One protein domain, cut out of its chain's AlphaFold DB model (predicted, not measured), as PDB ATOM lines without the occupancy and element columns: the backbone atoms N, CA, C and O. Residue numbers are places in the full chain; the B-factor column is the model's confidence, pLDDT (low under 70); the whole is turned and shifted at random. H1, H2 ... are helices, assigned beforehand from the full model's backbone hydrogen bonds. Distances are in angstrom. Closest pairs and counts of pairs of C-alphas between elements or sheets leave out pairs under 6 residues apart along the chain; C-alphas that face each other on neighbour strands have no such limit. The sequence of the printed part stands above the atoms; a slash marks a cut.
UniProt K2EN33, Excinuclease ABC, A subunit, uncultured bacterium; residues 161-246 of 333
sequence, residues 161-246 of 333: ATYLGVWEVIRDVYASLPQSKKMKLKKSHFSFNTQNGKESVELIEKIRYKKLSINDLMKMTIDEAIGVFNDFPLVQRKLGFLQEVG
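What this domain is: This is residues 161 to 246 of the 333 residues of the protein "Excinuclease ABC, A subunit" of uncultured bacterium (UniProt K2EN33). An elongated, all-helix body: H1 and H6 together run along much of its length, the first residues of H1 meeting residues 234 to 239 of H6, with H5 folded back on H6 as a helical hairpin at one end. H2 and H3, joined by a long loop, lie toward the other end, and short H4 lies near the middle, close to H1. The 86 printed residues have six named helices, H1 to H6 in chain order, and no named strand. The whole is compact, with a radius of gyration of the C-alphas of 12.8 A and spans of 39 by 24 by 19 A.

How they stand to each other: Start at H1, residues 166 to 176; H2, residues 178 to 182, is close but not clearly touching, with closest C-alphas Ala 175 and Lys 181 at 6.9 A. H3, residues 198 to 204, is apart from H2, but only just: their closest C-alphas are 8.1 A apart. H4, residues 214 to 217, is close to H1 but not clearly touching, with closest C-alphas Tyr 174 and Ile 214 at 7.7 A. Next, H5, residues 222 to 228, and H6, residues 233 to 244, form a helical hairpin; they touch, closest at C-alphas Ile 226 and Gln 236, 5.4 A, at a shallow tilt of 27 degrees, opposite ways. H6 touches H1 with residues 234 to 239 alone, closest at C-alphas Val 166 and Lys 238, 5.9 A, at a shallow tilt of 25 degrees, opposite ways. Every O i to N i+4 pair is within hydrogen-bond range in H1, H2, H3 and H5, and 7 of 8 are in H6; H4 is too short for such a pair.

Where its parts are: Find C-alpha 166 at (-6.362, -31.712, -38.468); from there H1 runs 15.7 A to C-alpha 176. H2 covers 6.2 A, H3 10.0 A, H4 5.3 A and H5 9.9 A. H6 runs 15.5 A, ending at C-alpha 244, (-10.630, -18.362, -34.240).

The domain as a whole: The C-alphas of Glu 199 and Val 245, the two farthest apart, are 39.5 A apart. The printed part has no cut; its long link is residues 183 to 197. No printed residue is under 70 in pLDDT.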
ATOM      1  N   ALA A 161      -1.472 -28.167 -36.343       93.25
ATOM      2  CA  ALA A 161      -2.434 -28.994 -37.054       93.25
ATOM      3  C   ALA A 161      -2.425 -30.457 -36.563       93.25
ATOM      4  O   ALA A 161      -3.490 -31.063 -36.434       93.25
ATOM      5  N   THR A 162      -1.264 -31.034 -36.216       91.44
ATOM      6  CA  THR A 162      -1.223 -32.374 -35.588       91.44
ATOM      7  C   THR A 162      -1.845 -32.364 -34.191       91.44
ATOM      8  O   THR A 162      -2.610 -33.268 -33.858       91.44
ATOM      9  N   TYR A 163      -1.612 -31.310 -33.400       89.62
ATOM     10  CA  TYR A 163      -2.103 -31.196 -32.022       89.62
ATOM     11  C   TYR A 163      -3.641 -31.166 -31.940       89.62
ATOM     12  O   TYR A 163      -4.256 -31.777 -31.055       89.62
ATOM     13  N   LEU A 164      -4.294 -30.523 -32.913       91.00
ATOM     14  CA  LEU A 164      -5.755 -30.538 -33.065       91.00
ATOM     15  C   LEU A 164      -6.287 -31.741 -33.867       91.00
ATOM     16  O   LEU A 164      -7.505 -31.917 -33.998       91.00
ATOM     17  N   GLY A 165      -5.403 -32.598 -34.383       92.56
ATOM     18  CA  GLY A 165      -5.760 -33.732 -35.231       92.56
ATOM     19  C   GLY A 165      -6.424 -33.295 -36.538       92.56
ATOM     20  O   GLY A 165      -7.406 -33.910 -36.948       92.56
ATOM     21  N   VAL A 166      -5.966 -32.190 -37.130       95.56
ATOM     22  CA  VAL A 166      -6.362 -31.712 -38.468       95.56
ATOM     23  C   VAL A 166      -5.816 -32.668 -39.525       95.56
ATOM     24  O   VAL A 166      -6.566 -33.139 -40.377       95.56
ATOM     25  N   TRP A 167      -4.529 -33.018 -39.418       94.88
ATOM     26  CA  TRP A 167      -3.861 -33.923 -40.354       94.88
ATOM     27  C   TRP A 167      -4.509 -35.305 -40.419       94.88
ATOM     28  O   TRP A 167      -4.506 -35.917 -41.476       94.88
ATOM     29  N   GLU A 168      -5.128 -35.784 -39.336       93.62
ATOM     30  CA  GLU A 168      -5.920 -37.019 -39.376       93.62
ATOM     31  C   GLU A 168      -7.017 -36.962 -40.437       93.62
ATOM     32  O   GLU A 168      -7.151 -37.890 -41.225       93.62
ATOM     33  N   VAL A 169      -7.759 -35.855 -40.473       95.88
ATOM     34  CA  VAL A 169      -8.907 -35.687 -41.367       95.88
ATOM     35  C   VAL A 169      -8.444 -35.350 -42.782       95.88
ATOM     36  O   VAL A 169      -8.997 -35.878 -43.736       95.88
ATOM     37  N   ILE A 170      -7.384 -34.547 -42.942       96.62
ATOM     38  CA  ILE A 170      -6.788 -34.285 -44.266       96.62
ATOM     39  C   ILE A 170      -6.295 -35.590 -44.907       96.62
ATOM     40  O   ILE A 170      -6.532 -35.830 -46.088       96.62
ATOM     41  N   ARG A 171      -5.652 -36.475 -44.135       95.69
ATOM     42  CA  ARG A 171      -5.201 -37.778 -44.648       95.69
ATOM     43  C   ARG A 171      -6.364 -38.682 -45.048       95.69
ATOM     44  O   ARG A 171      -6.225 -39.423 -46.018       95.69
ATOM     45  N   ASP A 172      -7.496 -38.606 -44.345       95.88
ATOM     46  CA  ASP A 172      -8.722 -39.305 -44.749       95.88
ATOM     47  C   ASP A 172      -9.233 -38.785 -46.101       95.88
ATOM     48  O   ASP A 172      -9.568 -39.587 -46.972       95.88
ATOM     49  N   VAL A 173      -9.206 -37.463 -46.318       96.38
ATOM     50  CA  VAL A 173      -9.568 -36.856 -47.611       96.38
ATOM     51  C   VAL A 173      -8.692 -37.409 -48.731       96.38
ATOM     52  O   VAL A 173      -9.228 -37.962 -49.689       96.38
ATOM     53  N   TYR A 174      -7.364 -37.337 -48.598       96.56
ATOM     54  CA  TYR A 174      -6.449 -37.823 -49.638       96.56
ATOM     55  C   TYR A 174      -6.614 -39.322 -49.896       96.56
ATOM     56  O   TYR A 174      -6.718 -39.730 -51.047       96.56
ATOM     57  N   ALA A 175      -6.738 -40.143 -48.852       96.06
ATOM     58  CA  ALA A 175      -6.966 -41.580 -49.011       96.06
ATOM     59  C   ALA A 175      -8.306 -41.918 -49.690       96.06
ATOM     60  O   ALA A 175      -8.434 -42.971 -50.314       96.06
ATOM     61  N   SER A 176      -9.307 -41.039 -49.584       95.94
ATOM     62  CA  SER A 176     -10.623 -41.243 -50.195       95.94
ATOM     63  C   SER A 176     -10.678 -40.924 -51.695       95.94
ATOM     64  O   SER A 176     -11.633 -41.342 -52.359       95.94
ATOM     65  N   LEU A 177      -9.669 -40.232 -52.242       96.44
ATOM     66  CA  LEU A 177      -9.648 -39.804 -53.641       96.44
ATOM     67  C   LEU A 177      -9.652 -41.006 -54.607       96.44
ATOM     68  O   LEU A 177      -8.981 -42.010 -54.345       96.44
ATOM     69  N   PRO A 178     -10.327 -40.909 -55.773       95.62
ATOM     70  CA  PRO A 178     -10.368 -41.997 -56.754       95.62
ATOM     71  C   PRO A 178      -8.978 -42.472 -57.204       95.62
ATOM     72  O   PRO A 178      -8.728 -43.673 -57.294       95.62
ATOM     73  N   GLN A 179      -8.052 -41.531 -57.422       94.50
ATOM     74  CA  GLN A 179      -6.659 -41.823 -57.786       94.50
ATOM     75  C   GLN A 179      -5.955 -42.644 -56.696       94.50
ATOM     76  O   GLN A 179      -5.306 -43.644 -56.993       94.50
ATOM     77  N   SER A 180      -6.145 -42.272 -55.427       95.94
ATOM     78  CA  SER A 180      -5.561 -42.974 -54.282       95.94
ATOM     79  C   SER A 180      -6.127 -44.380 -54.121       95.94
ATOM     80  O   SER A 180      -5.357 -45.313 -53.899       95.94
ATOM     81  N   LYS A 181      -7.438 -44.565 -54.328       94.88
ATOM     82  CA  LYS A 181      -8.070 -45.895 -54.333       94.88
ATOM     83  C   LYS A 181      -7.518 -46.787 -55.447       94.88
ATOM     84  O   LYS A 181      -7.175 -47.935 -55.176       94.88
ATOM     85  N   LYS A 182      -7.361 -46.257 -56.669       94.62
ATOM     86  CA  LYS A 182      -6.766 -46.988 -57.807       94.62
ATOM     87  C   LYS A 182      -5.331 -47.438 -57.509       94.62
ATOM     88  O   LYS A 182      -4.954 -48.550 -57.857       94.62
ATOM     89  N   MET A 183      -4.563 -46.597 -56.819       93.38
ATOM     90  CA  MET A 183      -3.182 -46.875 -56.404       93.38
ATOM     91  C   MET A 183      -3.076 -47.642 -55.071       93.38
ATOM     92  O   MET A 183      -1.977 -47.812 -54.558       93.38
ATOM     93  N   LYS A 184      -4.197 -48.102 -54.488       93.38
ATOM     94  CA  LYS A 184      -4.260 -48.815 -53.193       93.38
ATOM     95  C   LYS A 184      -3.614 -48.052 -52.016       93.38
ATOM     96  O   LYS A 184      -3.205 -48.657 -51.022       93.38
ATOM     97  N   LEU A 185      -3.572 -46.721 -52.085       93.44
ATOM     98  CA  LEU A 185      -3.010 -45.869 -51.037       93.44
ATOM     99  C   LEU A 185      -3.998 -45.699 -49.875       93.44
ATOM    100  O   LEU A 185      -5.101 -45.181 -50.025       93.44
ATOM    101  N   LYS A 186      -3.570 -46.116 -48.683       93.19
ATOM    102  CA  LYS A 186      -4.293 -45.955 -47.405       93.19
ATOM    103  C   LYS A 186      -3.893 -44.671 -46.667       93.19
ATOM    104  O   LYS A 186      -2.784 -44.181 -46.853       93.19
ATOM    105  N   LYS A 187      -4.726 -44.222 -45.719       93.25
ATOM    106  CA  LYS A 187      -4.480 -43.079 -44.805       93.25
ATOM    107  C   LYS A 187      -3.075 -43.055 -44.179       93.25
ATOM    108  O   LYS A 187      -2.497 -41.984 -43.994       93.25
ATOM    109  N   SER A 188      -2.533 -44.221 -43.821       91.19
ATOM    110  CA  SER A 188      -1.199 -44.360 -43.222       91.19
ATOM    111  C   SER A 188      -0.075 -43.878 -44.141       91.19
ATOM    112  O   SER A 188       0.873 -43.287 -43.643       91.19
ATOM    113  N   HIS A 189      -0.207 -44.046 -45.459       92.12
ATOM    114  CA  HIS A 189       0.802 -43.613 -46.433       92.12
ATOM    115  C   HIS A 189       0.949 -42.090 -46.448       92.12
ATOM    116  O   HIS A 189       2.045 -41.569 -46.578       92.12
ATOM    117  N   PHE A 190      -0.137 -41.358 -46.211       90.88
ATOM    118  CA  PHE A 190      -0.139 -39.896 -46.173       90.88
ATOM    119  C   PHE A 190       0.380 -39.306 -44.841       90.88
ATOM    120  O   PHE A 190       0.193 -38.123 -44.572       90.88
ATOM    121  N   SER A 191       0.965 -40.123 -43.959       87.50
ATOM    122  CA  SER A 191       1.519 -39.698 -42.666       87.50
ATOM    123  C   SER A 191       2.968 -39.233 -42.798       87.50
ATOM    124  O   SER A 191       3.821 -39.985 -43.251       87.50
ATOM    125  N   PHE A 192       3.277 -38.044 -42.278       79.00
ATOM    126  CA  PHE A 192       4.651 -37.517 -42.232       79.00
ATOM    127  C   PHE A 192       5.560 -38.226 -41.219       79.00
ATOM    128  O   PHE A 192       6.768 -38.010 -41.222       79.00
ATOM    129  N   ASN A 193       4.986 -39.033 -40.323       74.69
ATOM    130  CA  ASN A 193       5.733 -39.763 -39.296       74.69
ATOM    131  C   ASN A 193       6.032 -41.211 -39.701       74.69
ATOM    132  O   ASN A 193       6.707 -41.922 -38.963       74.69
ATOM    133  N   THR A 194       5.486 -41.674 -40.825       74.44
ATOM    134  CA  THR A 194       5.639 -43.057 -41.276       74.44
ATOM    135  C   THR A 194       6.767 -43.126 -42.296       74.44
ATOM    136  O   THR A 194       6.776 -42.366 -43.262       74.44
ATOM    137  N   GLN A 195       7.719 -44.039 -42.092       72.69
ATOM    138  CA  GLN A 195       8.706 -44.358 -43.120       72.69
ATOM    139  C   GLN A 195       8.016 -45.184 -44.206       72.69
ATOM    140  O   GLN A 195       7.679 -46.347 -43.997       72.69
ATOM    141  N   ASN A 196       7.755 -44.553 -45.347       75.06
ATOM    142  CA  ASN A 196       7.230 -45.223 -46.531       75.06
ATOM    143  C   ASN A 196       8.394 -45.656 -47.438       75.06
ATOM    144  O   ASN A 196       9.420 -44.978 -47.498       75.06
ATOM    145  N   GLY A 197       8.224 -46.751 -48.184       73.12
ATOM    146  CA  GLY A 197       9.170 -47.130 -49.239       73.12
ATOM    147  C   GLY A 197       9.189 -46.110 -50.388       73.12
ATOM    148  O   GLY A 197       8.189 -45.423 -50.612       73.12
ATOM    149  N   LYS A 198      10.302 -46.029 -51.136       74.12
ATOM    150  CA  LYS A 198      10.497 -45.061 -52.241       74.12
ATOM    151  C   LYS A 198       9.334 -45.043 -53.242       74.12
ATOM    152  O   LYS A 198       8.796 -43.978 -53.522       74.12
ATOM    153  N   GLU A 199       8.877 -46.213 -53.685       70.56
ATOM    154  CA  GLU A 199       7.747 -46.338 -54.622       70.56
ATOM    155  C   GLU A 199       6.453 -45.716 -54.075       70.56
ATOM    156  O   GLU A 199       5.708 -45.053 -54.793       70.56
ATOM    157  N   SER A 200       6.187 -45.878 -52.776       80.19
ATOM    158  CA  SER A 200       5.012 -45.275 -52.141       80.19
ATOM    159  C   SER A 200       5.120 -43.752 -52.083       80.19
ATOM    160  O   SER A 200       4.111 -43.076 -52.267       80.19
ATOM    161  N   VAL A 201       6.320 -43.207 -51.860       83.50
ATOM    162  CA  VAL A 201       6.559 -41.754 -51.849       83.50
ATOM    163  C   VAL A 201       6.263 -41.150 -53.221       83.50
ATOM    164  O   VAL A 201       5.490 -40.197 -53.301       83.50
ATOM    165  N   GLU A 202       6.767 -41.754 -54.299       85.19
ATOM    166  CA  GLU A 202       6.501 -41.295 -55.670       85.19
ATOM    167  C   GLU A 202       5.009 -41.340 -56.035       85.19
ATOM    168  O   GLU A 202       4.504 -40.465 -56.743       85.19
ATOM    169  N   LEU A 203       4.272 -42.345 -55.549       88.69
ATOM    170  CA  LEU A 203       2.824 -42.431 -55.752       88.69
ATOM    171  C   LEU A 203       2.071 -41.356 -54.957       88.69
ATOM    172  O   LEU A 203       1.179 -40.709 -55.506       88.69
ATOM    173  N   ILE A 204       2.436 -41.127 -53.689       89.19
ATOM    174  CA  ILE A 204       1.845 -40.070 -52.848       89.19
ATOM    175  C   ILE A 204       2.044 -38.700 -53.502       89.19
ATOM    176  O   ILE A 204       1.102 -37.908 -53.575       89.19
ATOM    177  N   GLU A 205       3.239 -38.445 -54.036       87.38
ATOM    178  CA  GLU A 205       3.582 -37.209 -54.737       87.38
ATOM    179  C   GLU A 205       2.830 -37.001 -56.050       87.38
ATOM    180  O   GLU A 205       2.893 -35.900 -56.588       87.38
ATOM    181  N   LYS A 206       2.076 -37.980 -56.561       91.94
ATOM    182  CA  LYS A 206       1.200 -37.825 -57.740       91.94
ATOM    183  C   LYS A 206      -0.251 -37.520 -57.371       91.94
ATOM    184  O   LYS A 206      -0.988 -36.986 -58.195       91.94
ATOM    185  N   ILE A 207      -0.668 -37.807 -56.138       95.69
ATOM    186  CA  ILE A 207      -2.043 -37.568 -55.690       95.69
ATOM    187  C   ILE A 207      -2.298 -36.068 -55.534       95.69
ATOM    188  O   ILE A 207      -1.514 -35.350 -54.906       95.69
ATOM    189  N   ARG A 208      -3.410 -35.580 -56.096       95.06
ATOM    190  CA  ARG A 208      -3.807 -34.168 -56.025       95.06
ATOM    191  C   ARG A 208      -5.255 -34.014 -55.570       95.06
ATOM    192  O   ARG A 208      -6.154 -34.621 -56.143       95.06
ATOM    193  N   TYR A 209      -5.484 -33.125 -54.609       95.81
ATOM    194  CA  TYR A 209      -6.800 -32.559 -54.310       95.81
ATOM    195  C   TYR A 209      -6.800 -31.097 -54.762       95.81
ATOM    196  O   TYR A 209      -5.917 -30.347 -54.362       95.81
ATOM    197  N   LYS A 210      -7.728 -30.696 -55.641       94.75
ATOM    198  CA  LYS A 210      -7.772 -29.336 -56.228       94.75
ATOM    199  C   LYS A 210      -6.403 -28.843 -56.735       94.75
ATOM    200  O   LYS A 210      -6.010 -27.710 -56.490       94.75
ATOM    201  N   LYS A 211      -5.680 -29.712 -57.455       94.31
ATOM    202  CA  LYS A 211      -4.317 -29.482 -57.986       94.31
ATOM    203  C   LYS A 211      -3.195 -29.390 -56.936       94.31
ATOM    204  O   LYS A 211      -2.054 -29.167 -57.321       94.31
ATOM    205  N   LEU A 212      -3.472 -29.645 -55.657       95.88
ATOM    206  CA  LEU A 212      -2.492 -29.589 -54.568       95.88
ATOM    207  C   LEU A 212      -2.119 -30.990 -54.077       95.88
ATOM    208  O   LEU A 212      -2.986 -31.828 -53.803       95.88
ATOM    209  N   SER A 213      -0.823 -31.261 -53.956       94.50
ATOM    210  CA  SER A 213      -0.310 -32.445 -53.265       94.50
ATOM    211  C   SER A 213      -0.407 -32.267 -51.753       94.50
ATOM    212  O   SER A 213      -0.547 -31.151 -51.253       94.50
ATOM    213  N   ILE A 214      -0.285 -33.361 -51.001       92.19
ATOM    214  CA  ILE A 214      -0.276 -33.264 -49.537       92.19
ATOM    215  C   ILE A 214       0.943 -32.486 -49.007       92.19
ATOM    216  O   ILE A 214       0.858 -31.853 -47.956       92.19
ATOM    217  N   ASN A 215       2.055 -32.488 -49.751       90.88
ATOM    218  CA  ASN A 215       3.259 -31.734 -49.407       90.88
ATOM    219  C   ASN A 215       3.080 -30.233 -49.658       90.88
ATOM    220  O   ASN A 215       3.593 -29.430 -48.880       90.88
ATOM    221  N   ASP A 216       2.305 -29.843 -50.676       94.19
ATOM    222  CA  ASP A 216       1.990 -28.431 -50.931       94.19
ATOM    223  C   ASP A 216       1.236 -27.824 -49.743       94.19
ATOM    224  O   ASP A 216       1.552 -26.718 -49.299       94.19
ATOM    225  N   LEU A 217       0.326 -28.599 -49.137       95.00
ATOM    226  CA  LEU A 217      -0.435 -28.177 -47.957       95.00
ATOM    227  C   LEU A 217       0.455 -27.813 -46.763       95.00
ATOM    228  O   LEU A 217       0.072 -26.969 -45.960       95.00
ATOM    229  N   MET A 218       1.647 -28.406 -46.633       91.62
ATOM    230  CA  MET A 218       2.562 -28.102 -45.524       91.62
ATOM    231  C   MET A 218       3.004 -26.635 -45.519       91.62
ATOM    232  O   MET A 218       3.282 -26.087 -44.452       91.62
ATOM    233  N   LYS A 219       3.069 -26.009 -46.698       93.38
ATOM    234  CA  LYS A 219       3.475 -24.610 -46.875       93.38
ATOM    235  C   LYS A 219       2.292 -23.643 -46.829       93.38
ATOM    236  O   LYS A 219       2.511 -22.442 -46.719       93.38
ATOM    237  N   MET A 220       1.065 -24.157 -46.893       95.50
ATOM    238  CA  MET A 220      -0.140 -23.339 -46.852       95.50
ATOM    239  C   MET A 220      -0.436 -22.879 -45.435       95.50
ATOM    240  O   MET A 220      -0.308 -23.646 -44.475       95.50
ATOM    241  N   THR A 221      -0.869 -21.631 -45.329       96.31
ATOM    242  CA  THR A 221      -1.450 -21.074 -44.111       96.31
ATOM    243  C   THR A 221      -2.776 -21.751 -43.780       96.31
ATOM    244  O   THR A 221      -3.434 -22.352 -44.637       96.31
ATOM    245  N   ILE A 222      -3.175 -21.672 -42.517       96.69
ATOM    246  CA  ILE A 222      -4.454 -22.203 -42.047       96.69
ATOM    247  C   ILE A 222      -5.619 -21.520 -42.773       96.69
ATOM    248  O   ILE A 222      -6.554 -22.217 -43.167       96.69
ATOM    249  N   ASP A 223      -5.537 -20.210 -43.018       95.56
ATOM    250  CA  ASP A 223      -6.565 -19.466 -43.758       95.56
ATOM    251  C   ASP A 223      -6.695 -19.945 -45.210       95.56
ATOM    252  O   ASP A 223      -7.797 -20.250 -45.673       95.56
ATOM    253  N   GLU A 224      -5.572 -20.108 -45.917       96.19
ATOM    254  CA  GLU A 224      -5.575 -20.656 -47.280       96.19
ATOM    255  C   GLU A 224      -6.144 -22.088 -47.303       96.19
ATOM    256  O   GLU A 224      -6.947 -22.437 -48.172       96.19
ATOM    257  N   ALA A 225      -5.777 -22.922 -46.324       97.00
ATOM    258  CA  ALA A 225      -6.263 -24.295 -46.229       97.00
ATOM    259  C   ALA A 225      -7.779 -24.375 -45.968       97.00
ATOM    260  O   ALA A 225      -8.444 -25.258 -46.514       97.00
ATOM    261  N   ILE A 226      -8.355 -23.454 -45.186       96.62
ATOM    262  CA  ILE A 226      -9.814 -23.377 -44.978       96.62
ATOM    263  C   ILE A 226     -10.546 -23.148 -46.306       96.62
ATOM    264  O   ILE A 226     -11.580 -23.781 -46.539       96.62
ATOM    265  N   GLY A 227      -9.997 -22.291 -47.175       95.69
ATOM    266  CA  GLY A 227     -10.536 -22.039 -48.513       95.69
ATOM    267  C   GLY A 227     -10.451 -23.263 -49.428       95.69
ATOM    268  O   GLY A 227     -11.419 -23.604 -50.107       95.69
ATOM    269  N   VAL A 228      -9.324 -23.984 -49.398       96.69
ATOM    270  CA  VAL A 228      -9.131 -25.210 -50.196       96.69
ATOM    271  C   VAL A 228     -10.125 -26.306 -49.808       96.69
ATOM    272  O   VAL A 228     -10.723 -26.934 -50.684       96.69
ATOM    273  N   PHE A 229     -10.329 -26.533 -48.510       96.50
ATOM    274  CA  PHE A 229     -11.170 -27.616 -47.989       96.50
ATOM    275  C   PHE A 229     -12.632 -27.208 -47.746       96.50
ATOM    276  O   PHE A 229     -13.282 -27.777 -46.870       96.50
ATOM    277  N   ASN A 230     -13.172 -26.262 -48.520       94.31
ATOM    278  CA  ASN A 230     -14.563 -25.809 -48.383       94.31
ATOM    279  C   ASN A 230     -15.629 -26.909 -48.528       94.31
ATOM    280  O   ASN A 230     -16.678 -26.824 -47.898       94.31
ATOM    281  N   ASP A 231     -15.318 -27.985 -49.246       95.38
ATOM    282  CA  ASP A 231     -16.207 -29.139 -49.416       95.38
ATOM    283  C   ASP A 231     -16.124 -30.150 -48.250       95.38
ATOM    284  O   ASP A 231     -16.836 -31.153 -48.237       95.38
ATOM    285  N   PHE A 232     -15.249 -29.919 -47.258       96.06
ATOM    286  CA  PHE A 232     -15.011 -30.824 -46.127       96.06
ATOM    287  C   PHE A 232     -15.261 -30.133 -44.775       96.06
ATOM    288  O   PHE A 232     -14.313 -29.693 -44.108       96.06
ATOM    289  N   PRO A 233     -16.517 -30.127 -44.278       95.69
ATOM    290  CA  PRO A 233     -16.903 -29.399 -43.066       95.69
ATOM    291  C   PRO A 233     -16.090 -29.768 -41.821       95.69
ATOM    292  O   PRO A 233     -15.811 -28.925 -40.971       95.69
ATOM    293  N   LEU A 234     -15.671 -31.032 -41.690       95.12
ATOM    294  CA  LEU A 234     -14.872 -31.473 -40.545       95.12
ATOM    295  C   LEU A 234     -13.445 -30.898 -40.564       95.12
ATOM    296  O   LEU A 234     -12.910 -30.588 -39.494       95.12
ATOM    297  N   VAL A 235     -12.843 -30.752 -41.751       96.38
ATOM    298  CA  VAL A 235     -11.525 -30.122 -41.917       96.38
ATOM    299  C   VAL A 235     -11.641 -28.638 -41.593       96.38
ATOM    300  O   VAL A 235     -10.918 -28.160 -40.718       96.38
ATOM    301  N   GLN A 236     -12.618 -27.948 -42.193       96.38
ATOM    302  CA  GLN A 236     -12.876 -26.534 -41.916       96.38
ATOM    303  C   GLN A 236     -13.137 -26.276 -40.438       96.38
ATOM    304  O   GLN A 236     -12.527 -25.389 -39.863       96.38
ATOM    305  N   ARG A 237     -13.971 -27.091 -39.782       95.25
ATOM    306  CA  ARG A 237     -14.249 -26.940 -38.349       95.25
ATOM    307  C   ARG A 237     -12.976 -27.033 -37.509       95.25
ATOM    308  O   ARG A 237     -12.808 -26.265 -36.569       95.25
ATOM    309  N   LYS A 238     -12.083 -27.981 -37.814       95.44
ATOM    310  CA  LYS A 238     -10.835 -28.162 -37.055       95.44
ATOM    311  C   LYS A 238      -9.835 -27.033 -37.294       95.44
ATOM    312  O   LYS A 238      -9.219 -26.582 -36.333       95.44
ATOM    313  N   LEU A 239      -9.688 -26.588 -38.541       96.88
ATOM    314  CA  LEU A 239      -8.867 -25.426 -38.892       96.88
ATOM    315  C   LEU A 239      -9.438 -24.134 -38.296       96.88
ATOM    316  O   LEU A 239      -8.693 -23.320 -37.759       96.88
ATOM    317  N   GLY A 240     -10.763 -24.004 -38.292       95.69
ATOM    318  CA  GLY A 240     -11.498 -22.873 -37.743       95.69
ATOM    319  C   GLY A 240     -11.211 -22.625 -36.265       95.69
ATOM    320  O   GLY A 240     -11.183 -21.478 -35.851       95.69
ATOM    321  N   PHE A 241     -10.898 -23.655 -35.467       94.94
ATOM    322  CA  PHE A 241     -10.468 -23.441 -34.076       94.94
ATOM    323  C   PHE A 241      -9.110 -22.740 -33.964       94.94
ATOM    324  O   PHE A 241      -8.899 -21.999 -33.012       94.94
ATOM    325  N   LEU A 242      -8.183 -22.987 -34.898       95.31
ATOM    326  CA  LEU A 242      -6.895 -22.287 -34.945       95.31
ATOM    327  C   LEU A 242      -7.061 -20.871 -35.509       95.31
ATOM    328  O   LEU A 242      -6.480 -19.931 -34.974       95.31
ATOM    329  N   GLN A 243      -7.888 -20.707 -36.542       94.44
ATOM    330  CA  GLN A 243      -8.230 -19.391 -37.079       94.44
ATOM    331  C   GLN A 243      -8.925 -18.519 -36.026       94.44
ATOM    332  O   GLN A 243      -8.546 -17.368 -35.844       94.44
ATOM    333  N   GLU A 244      -9.883 -19.077 -35.278       91.62
ATOM    334  CA  GLU A 244     -10.630 -18.362 -34.240       91.62
ATOM    335  C   GLU A 244      -9.716 -17.798 -33.149       91.62
ATOM    336  O   GLU A 244     -10.005 -16.739 -32.598       91.62
ATOM    337  N   VAL A 245      -8.609 -18.479 -32.843       91.00
ATOM    338  CA  VAL A 245      -7.643 -17.961 -31.873       91.00
ATOM    339  C   VAL A 245      -6.626 -16.996 -32.483       91.00
ATOM    340  O   VAL A 245      -5.725 -16.578 -31.775       91.00
ATOM    341  N   GLY A 246      -6.736 -16.636 -33.765       89.69
ATOM    342  CA  GLY A 246      -5.822 -15.711 -34.443       89.69
ATOM    343  C   GLY A 246      -4.558 -16.367 -35.005       89.69
ATOM    344  O   GLY A 246      -3.571 -15.685 -35.247       89.69
TER     345      GLY A 246